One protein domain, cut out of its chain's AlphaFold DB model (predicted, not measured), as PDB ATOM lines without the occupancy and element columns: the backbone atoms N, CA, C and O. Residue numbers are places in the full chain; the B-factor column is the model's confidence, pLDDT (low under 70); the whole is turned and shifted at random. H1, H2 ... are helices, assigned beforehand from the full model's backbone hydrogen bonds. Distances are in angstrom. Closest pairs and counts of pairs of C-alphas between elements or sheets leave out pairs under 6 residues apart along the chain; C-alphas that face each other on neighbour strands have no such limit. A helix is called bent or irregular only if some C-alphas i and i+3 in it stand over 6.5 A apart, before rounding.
ATOM      1  N   ILE A  75      -8.802  70.642  46.640       95.62
ATOM      2  CA  ILE A  75      -8.660  70.314  45.214       95.62
ATOM      3  C   ILE A  75      -7.323  69.608  44.967       95.62
ATOM      4  O   ILE A  75      -7.270  68.643  44.195       95.62
ATOM      5  N   PHE A  76      -6.262  70.025  45.663       95.06
ATOM      6  CA  PHE A  76      -4.955  69.371  45.602       95.06
ATOM      7  C   PHE A  76      -5.048  67.906  46.042       95.06
ATOM      8  O   PHE A  76      -4.632  67.009  45.304       95.06
ATOM      9  N   TRP A  77      -5.679  67.642  47.189       97.00
ATOM     10  CA  TRP A  77      -5.852  66.279  47.699       97.00
ATOM     11  C   TRP A  77      -6.732  65.415  46.800       97.00
ATOM     12  O   TRP A  77      -6.409  64.250  46.564       97.00
ATOM     13  N   THR A  78      -7.797  65.989  46.242       96.19
ATOM     14  CA  THR A  78      -8.662  65.291  45.279       96.19
ATOM     15  C   THR A  78      -7.873  64.893  44.028       96.19
ATOM     16  O   THR A  78      -7.938  63.750  43.573       96.19
ATOM     17  N   SER A  79      -7.064  65.810  43.497       96.19
ATOM     18  CA  SER A  79      -6.242  65.575  42.307       96.19
ATOM     19  C   SER A  79      -5.131  64.553  42.565       96.19
ATOM     20  O   SER A  79      -4.893  63.669  41.733       96.19
ATOM     21  N   MET A  80      -4.486  64.616  43.736       96.56
ATOM     22  CA  MET A  80      -3.530  63.601  44.178       96.56
ATOM     23  C   MET A  80      -4.195  62.233  44.281       96.56
ATOM     24  O   MET A  80      -3.685  61.281  43.697       96.56
ATOM     25  N   TYR A  81      -5.337  62.126  44.964       96.75
ATOM     26  CA  TYR A  81      -6.046  60.857  45.116       96.75
ATOM     27  C   TYR A  81      -6.394  60.240  43.763       96.75
ATOM     28  O   TYR A  81      -6.080  59.077  43.532       96.75
ATOM     29  N   ASN A  82      -6.951  61.024  42.839       96.50
ATOM     30  CA  ASN A  82      -7.292  60.547  41.498       96.50
ATOM     31  C   ASN A  82      -6.059  60.029  40.744       96.50
ATOM     32  O   ASN A  82      -6.107  58.966  40.123       96.50
ATOM     33  N   THR A  83      -4.938  60.747  40.839       96.31
ATOM     34  CA  THR A  83      -3.672  60.342  40.213       96.31
ATOM     35  C   THR A  83      -3.146  59.047  40.828       96.31
ATOM     36  O   THR A  83      -2.815  58.106  40.108       96.31
ATOM     37  N   PHE A  84      -3.113  58.962  42.158       96.94
ATOM     38  CA  PHE A  84      -2.664  57.770  42.875       96.94
ATOM     39  C   PHE A  84      -3.553  56.567  42.591       96.94
ATOM     40  O   PHE A  84      -3.037  55.493  42.302       96.94
ATOM     41  N   PHE A  85      -4.871  56.744  42.618       96.50
ATOM     42  CA  PHE A  85      -5.837  55.704  42.291       96.50
ATOM     43  C   PHE A  85      -5.614  55.167  40.872       96.50
ATOM     44  O   PHE A  85      -5.498  53.954  40.682       96.50
ATOM     45  N   TYR A  86      -5.459  56.062  39.890       95.31
ATOM     46  CA  TYR A  86      -5.169  55.680  38.508       95.31
ATOM     47  C   TYR A  86      -3.846  54.917  38.380       95.31
ATOM     48  O   TYR A  86      -3.791  53.904  37.689       95.31
ATOM     49  N   VAL A  87      -2.784  55.354  39.060       96.94
ATOM     50  CA  VAL A  87      -1.471  54.693  39.007       96.94
ATOM     51  C   VAL A  87      -1.502  53.329  39.701       96.94
ATOM     52  O   VAL A  87      -1.047  52.344  39.125       96.94
ATOM     53  N   ILE A  88      -2.062  53.252  40.909       96.75
ATOM     54  CA  ILE A  88      -2.108  52.028  41.723       96.75
ATOM     55  C   ILE A  88      -2.922  50.932  41.041       96.75
ATOM     56  O   ILE A  88      -2.584  49.763  41.182       96.75
ATOM     57  N   ILE A  89      -3.970  51.279  40.298       96.69
ATOM     58  CA  ILE A  89      -4.782  50.291  39.578       96.69
ATOM     59  C   ILE A  89      -4.246  50.077  38.164       96.69
ATOM     60  O   ILE A  89      -4.061  48.940  37.727       96.69
ATOM     61  N   GLY A  90      -3.969  51.164  37.447       94.81
ATOM     62  CA  GLY A  90      -3.574  51.136  36.046       94.81
ATOM     63  C   GLY A  90      -2.229  50.455  35.826       94.81
ATOM     64  O   GLY A  90      -2.116  49.615  34.935       94.81
ATOM     65  N   VAL A  91      -1.215  50.753  36.647       96.31
ATOM     66  CA  VAL A  91       0.127  50.178  36.464       96.31
ATOM     67  C   VAL A  91       0.119  48.655  36.657       96.31
ATOM     68  O   VAL A  91       0.554  47.957  35.736       96.31
ATOM     69  N   PRO A  92      -0.412  48.088  37.759       96.62
ATOM     70  CA  PRO A  92      -0.507  46.637  37.901       96.62
ATOM     71  C   PRO A  92      -1.363  45.986  36.821       96.62
ATOM     72  O   PRO A  92      -0.977  44.942  36.306       96.62
ATOM     73  N   LEU A  93      -2.485  46.600  36.427       96.38
ATOM     74  CA  LEU A  93      -3.339  46.058  35.372       96.38
ATOM     75  C   LEU A  93      -2.582  45.940  34.042       96.38
ATOM     76  O   LEU A  93      -2.667  44.903  33.381       96.38
ATOM     77  N   VAL A  94      -1.801  46.958  33.672       93.62
ATOM     78  CA  VAL A  94      -0.949  46.936  32.474       93.62
ATOM     79  C   VAL A  94       0.133  45.862  32.589       93.62
ATOM     80  O   VAL A  94       0.350  45.111  31.635       93.62
ATOM     81  N   ILE A  95       0.789  45.734  33.745       94.88
ATOM     82  CA  ILE A  95       1.825  44.714  33.970       94.88
ATOM     83  C   ILE A  95       1.229  43.307  33.854       94.88
ATOM     84  O   ILE A  95       1.744  42.486  33.101       94.88
ATOM     85  N   ILE A  96       0.122  43.033  34.545       95.94
ATOM     86  CA  ILE A  96      -0.541  41.722  34.529       95.94
ATOM     87  C   ILE A  96      -1.036  41.391  33.121       95.94
ATOM     88  O   ILE A  96      -0.810  40.283  32.639       95.94
ATOM     89  N   SER A  97      -1.664  42.348  32.433       91.00
ATOM     90  CA  SER A  97      -2.190  42.140  31.078       91.00
ATOM     91  C   SER A  97      -1.071  41.894  30.066       91.00
ATOM     92  O   SER A  97      -1.161  40.969  29.262       91.00
ATOM     93  N   SER A  98       0.006  42.683  30.124       89.31
ATOM     94  CA  SER A  98       1.152  42.526  29.223       89.31
ATOM     95  C   SER A  98       1.921  41.234  29.483       89.31
ATOM     96  O   SER A  98       2.297  40.551  28.532       89.31
ATOM     97  N   LEU A  99       2.090  40.848  30.749       90.31
ATOM     98  CA  LEU A  99       2.693  39.574  31.121       90.31
ATOM     99  C   LEU A  99       1.809  38.393  30.699       90.31
ATOM    100  O   LEU A  99       2.312  37.435  30.118       90.31
ATOM    101  N   GLY A 100       0.497  38.472  30.926       89.81
ATOM    102  CA  GLY A 100      -0.467  37.460  30.496       89.81
ATOM    103  C   GLY A 100      -0.457  37.270  28.979       89.81
ATOM    104  O   GLY A 100      -0.330  36.145  28.495       89.81
ATOM    105  N   ALA A 101      -0.486  38.369  28.221       86.00
ATOM    106  CA  ALA A 101      -0.340  38.340  26.769       86.00
ATOM    107  C   ALA A 101       1.012  37.744  26.344       86.00
ATOM    108  O   ALA A 101       1.055  36.897  25.452       86.00
ATOM    109  N   ALA A 102       2.112  38.121  27.003       85.88
ATOM    110  CA  ALA A 102       3.437  37.581  26.710       85.88
ATOM    111  C   ALA A 102       3.513  36.063  26.938       85.88
ATOM    112  O   ALA A 102       4.059  35.357  26.093       85.88
ATOM    113  N   LEU A 103       2.937  35.548  28.030       87.25
ATOM    114  CA  LEU A 103       2.896  34.113  28.331       87.25
ATOM    115  C   LEU A 103       2.055  33.339  27.309       87.25
ATOM    116  O   LEU A 103       2.513  32.318  26.792       87.25
ATOM    117  N   LEU A 104       0.872  33.852  26.950       84.06
ATOM    118  CA  LEU A 104       0.018  33.261  25.914       84.06
ATOM    119  C   LEU A 104       0.732  33.204  24.557       84.06
ATOM    120  O   LEU A 104       0.680  32.189  23.866       84.06
ATOM    121  N   LEU A 105       1.444  34.273  24.191       79.12
ATOM    122  CA  LEU A 105       2.213  34.363  22.946       79.12
ATOM    123  C   LEU A 105       3.525  33.558  22.958       79.12
ATOM    124  O   LEU A 105       4.134  33.384  21.899       79.12
ATOM    125  N   ASN A 106       3.991  33.114  24.126       79.38
ATOM    126  CA  ASN A 106       5.187  32.284  24.274       79.38
ATOM    127  C   ASN A 106       4.852  30.787  24.145       79.38
ATOM    128  O   ASN A 106       5.639  30.025  23.594       79.38
ATOM    129  N   TYR A 107       3.649  30.380  24.560       72.19
ATOM    130  CA  TYR A 107       3.258  28.972  24.674       72.19
ATOM    131  C   TYR A 107       3.165  28.199  23.343       72.19
ATOM    132  O   TYR A 107       3.132  26.970  23.354       72.19
ATOM    133  N   SER A 108       3.102  28.870  22.184       65.94
ATOM    134  CA  SER A 108       2.934  28.188  20.893       65.94
ATOM    135  C   SER A 108       3.668  28.867  19.732       65.94
ATOM    136  O   SER A 108       3.538  30.065  19.490       65.94
ATOM    137  N   SER A 109       4.385  28.060  18.942       67.69
ATOM    138  CA  SER A 109       5.144  28.481  17.751       67.69
ATOM    139  C   SER A 109       4.303  28.577  16.468       67.69
ATOM    140  O   SER A 109       4.851  28.748  15.374       67.69
ATOM    141  N   ASN A 110       2.975  28.457  16.565       76.56
ATOM    142  CA  ASN A 110       2.083  28.457  15.404       76.56
ATOM    143  C   ASN A 110       2.091  29.816  14.675       76.56
ATOM    144  O   ASN A 110       2.185  30.878  15.293       76.56
ATOM    145  N   LYS A 111       1.924  29.803  13.339       74.50
ATOM    146  CA  LYS A 111       1.863  31.023  12.497       74.50
ATOM    147  C   LYS A 111       0.852  32.060  13.012       74.50
ATOM    148  O   LYS A 111       1.106  33.255  12.897       74.50
ATOM    149  N   LEU A 112      -0.246  31.607  13.619       77.06
ATOM    150  CA  LEU A 112      -1.280  32.462  14.200       77.06
ATOM    151  C   LEU A 112      -0.756  33.312  15.376       77.06
ATOM    152  O   LEU A 112      -0.970  34.519  15.396       77.06
ATOM    153  N   PHE A 113       0.018  32.731  16.299       77.00
ATOM    154  CA  PHE A 113       0.627  33.468  17.419       77.00
ATOM    155  C   PHE A 113       1.690  34.468  16.949       77.00
ATOM    156  O   PHE A 113       1.867  35.528  17.548       77.00
ATOM    157  N   ARG A 114       2.355  34.180  15.821       74.81
ATOM    158  CA  ARG A 114       3.270  35.128  15.172       74.81
ATOM    159  C   ARG A 114       2.528  36.359  14.635       74.81
ATOM    160  O   ARG A 114       3.045  37.461  14.777       74.81
ATOM    161  N   LEU A 115       1.324  36.186  14.084       80.94
ATOM    162  CA  LEU A 115       0.465  37.293  13.643       80.94
ATOM    163  C   LEU A 115      -0.085  38.099  14.832       80.94
ATOM    164  O   LEU A 115       0.011  39.324  14.830       80.94
ATOM    165  N   PHE A 116      -0.584  37.430  15.878       80.94
ATOM    166  CA  PHE A 116      -1.072  38.103  17.091       80.94
ATOM    167  C   PHE A 116       0.009  38.931  17.787       80.94
ATOM    168  O   PHE A 116      -0.279  40.030  18.256       80.94
ATOM    169  N   ARG A 117       1.263  38.457  17.799       77.12
ATOM    170  CA  ARG A 117       2.399  39.233  18.310       77.12
ATOM    171  C   ARG A 117       2.539  40.571  17.579       77.12
ATOM    172  O   ARG A 117       2.708  41.594  18.227       77.12
ATOM    173  N   VAL A 118       2.439  40.578  16.249       81.06
ATOM    174  CA  VAL A 118       2.541  41.812  15.452       81.06
ATOM    175  C   VAL A 118       1.381  42.759  15.765       81.06
ATOM    176  O   VAL A 118       1.619  43.932  16.033       81.06
ATOM    177  N   ILE A 119       0.146  42.248  15.806       85.69
ATOM    178  CA  ILE A 119      -1.048  43.054  16.109       85.69
ATOM    179  C   ILE A 119      -0.970  43.657  17.516       85.69
ATOM    180  O   ILE A 119      -1.313  44.819  17.685       85.69
ATOM    181  N   TYR A 120      -0.489  42.910  18.513       82.50
ATOM    182  CA  TYR A 120      -0.352  43.396  19.890       82.50
ATOM    183  C   TYR A 120       0.662  44.544  20.022       82.50
ATOM    184  O   TYR A 120       0.434  45.478  20.786       82.50
ATOM    185  N   TYR A 121       1.771  44.503  19.275       81.50
ATOM    186  CA  TYR A 121       2.798  45.553  19.329       81.50
ATOM    187  C   TYR A 121       2.519  46.745  18.404       81.50
ATOM    188  O   TYR A 121       3.064  47.823  18.626       81.50
ATOM    189  N   MET A 122       1.663  46.593  17.392       85.62
ATOM    190  CA  MET A 122       1.341  47.653  16.426       85.62
ATOM    191  C   MET A 122       0.802  48.956  17.069       85.62
ATOM    192  O   MET A 122       1.253  50.035  16.672       85.62
ATOM    193  N   PRO A 123      -0.076  48.922  18.095       79.56
ATOM    194  CA  PRO A 123      -0.556  50.126  18.770       79.56
ATOM    195  C   PRO A 123       0.555  50.899  19.476       79.56
ATOM    196  O   PRO A 123       0.526  52.123  19.469       79.56
ATOM    197  N   ALA A 124       1.561  50.214  20.030       80.81
ATOM    198  CA  ALA A 124       2.671  50.865  20.730       80.81
ATOM    199  C   ALA A 124       3.547  51.723  19.798       80.81
ATOM    200  O   ALA A 124       4.253  52.613  20.260       80.81
ATOM    201  N   ILE A 125       3.493  51.458  18.489       84.00
ATOM    202  CA  ILE A 125       4.216  52.205  17.451       84.00
ATOM    203  C   ILE A 125       3.326  53.318  16.858       84.00
ATOM    204  O   ILE A 125       3.810  54.220  16.176       84.00
ATOM    205  N   THR A 126       2.016  53.283  17.124       87.94
ATOM    206  CA  THR A 126       1.055  54.269  16.618       87.94
ATOM    207  C   THR A 126       1.132  55.562  17.437       87.94
ATOM    208  O   THR A 126       1.283  55.532  18.656       87.94
TER     209      THR A 126
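Overview. This is residues 75 to 126 of the 160 residues of the protein "N-acetyl-D-glucosamine ABC transport system, permease protein 1" of Bacillus sp. JCM 19047 (UniProt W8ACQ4). One long helix, H1, makes the length of the domain, and a shorter helix, H2, folds back beside its last part as the short arm of an uneven helical hairpin. The first part of H1, residues 75 to 97, has no partner and sticks out, and the two helices draw apart from the turn toward the end of H2, like a narrow V. The printed part has 52 residues with two named helices, H1 then H2, and no named strand; the class is all helix. It is extended, with a radius of gyration of the C-alphas of 16.3 A, and its outline is a rod of 52 by 23 by 9 A.

Along the chain. H1 holds residues 75 to 106 and is 45.6 A long from first to last C-alpha. It begins at C-alpha 75, at (-8.660, 70.314, 45.214), and ends at C-alpha 106, at (5.187, 32.284, 24.274). It is neither bent nor irregular, but only just: C-alphas 88 and 91 are 6.0 A apart. H2 holds residues 111 to 125, 21.9 A long, and ends at C-alpha 125, at (4.216, 52.205, 17.451). H2 is only just irregular, with C-alphas 120 and 123 6.8 A apart, and its line is a rough one.

Arrangement. H1 and H2 form a helical hairpin and run opposite ways at a shallow tilt of 25 degrees. They touch through residue 105 of H1 alone and residues 113 to 117 of H2 alone, with 4 pairs of C-alphas within 8 A. Their closest C-alphas are those of Leu 105 and Phe 113, 5.8 A apart. Their centres are 21.7 A apart. Of the O i to N i+4 pairs, 27 of 28 in H1 and 8 of 11 in H2 are within hydrogen-bond range.

Size, cuts and confidence. The two C-alphas farthest apart are those of Ile 75 and Asn 110, at 52.5 A. The printed part has no cut, and the link from H1 to H2, four residues, is tight. Residues 107 to 112 and 121 to 126 also stand free. The mean pLDDT of the printed part is 87.5, and residues 108 to 109 are under 70.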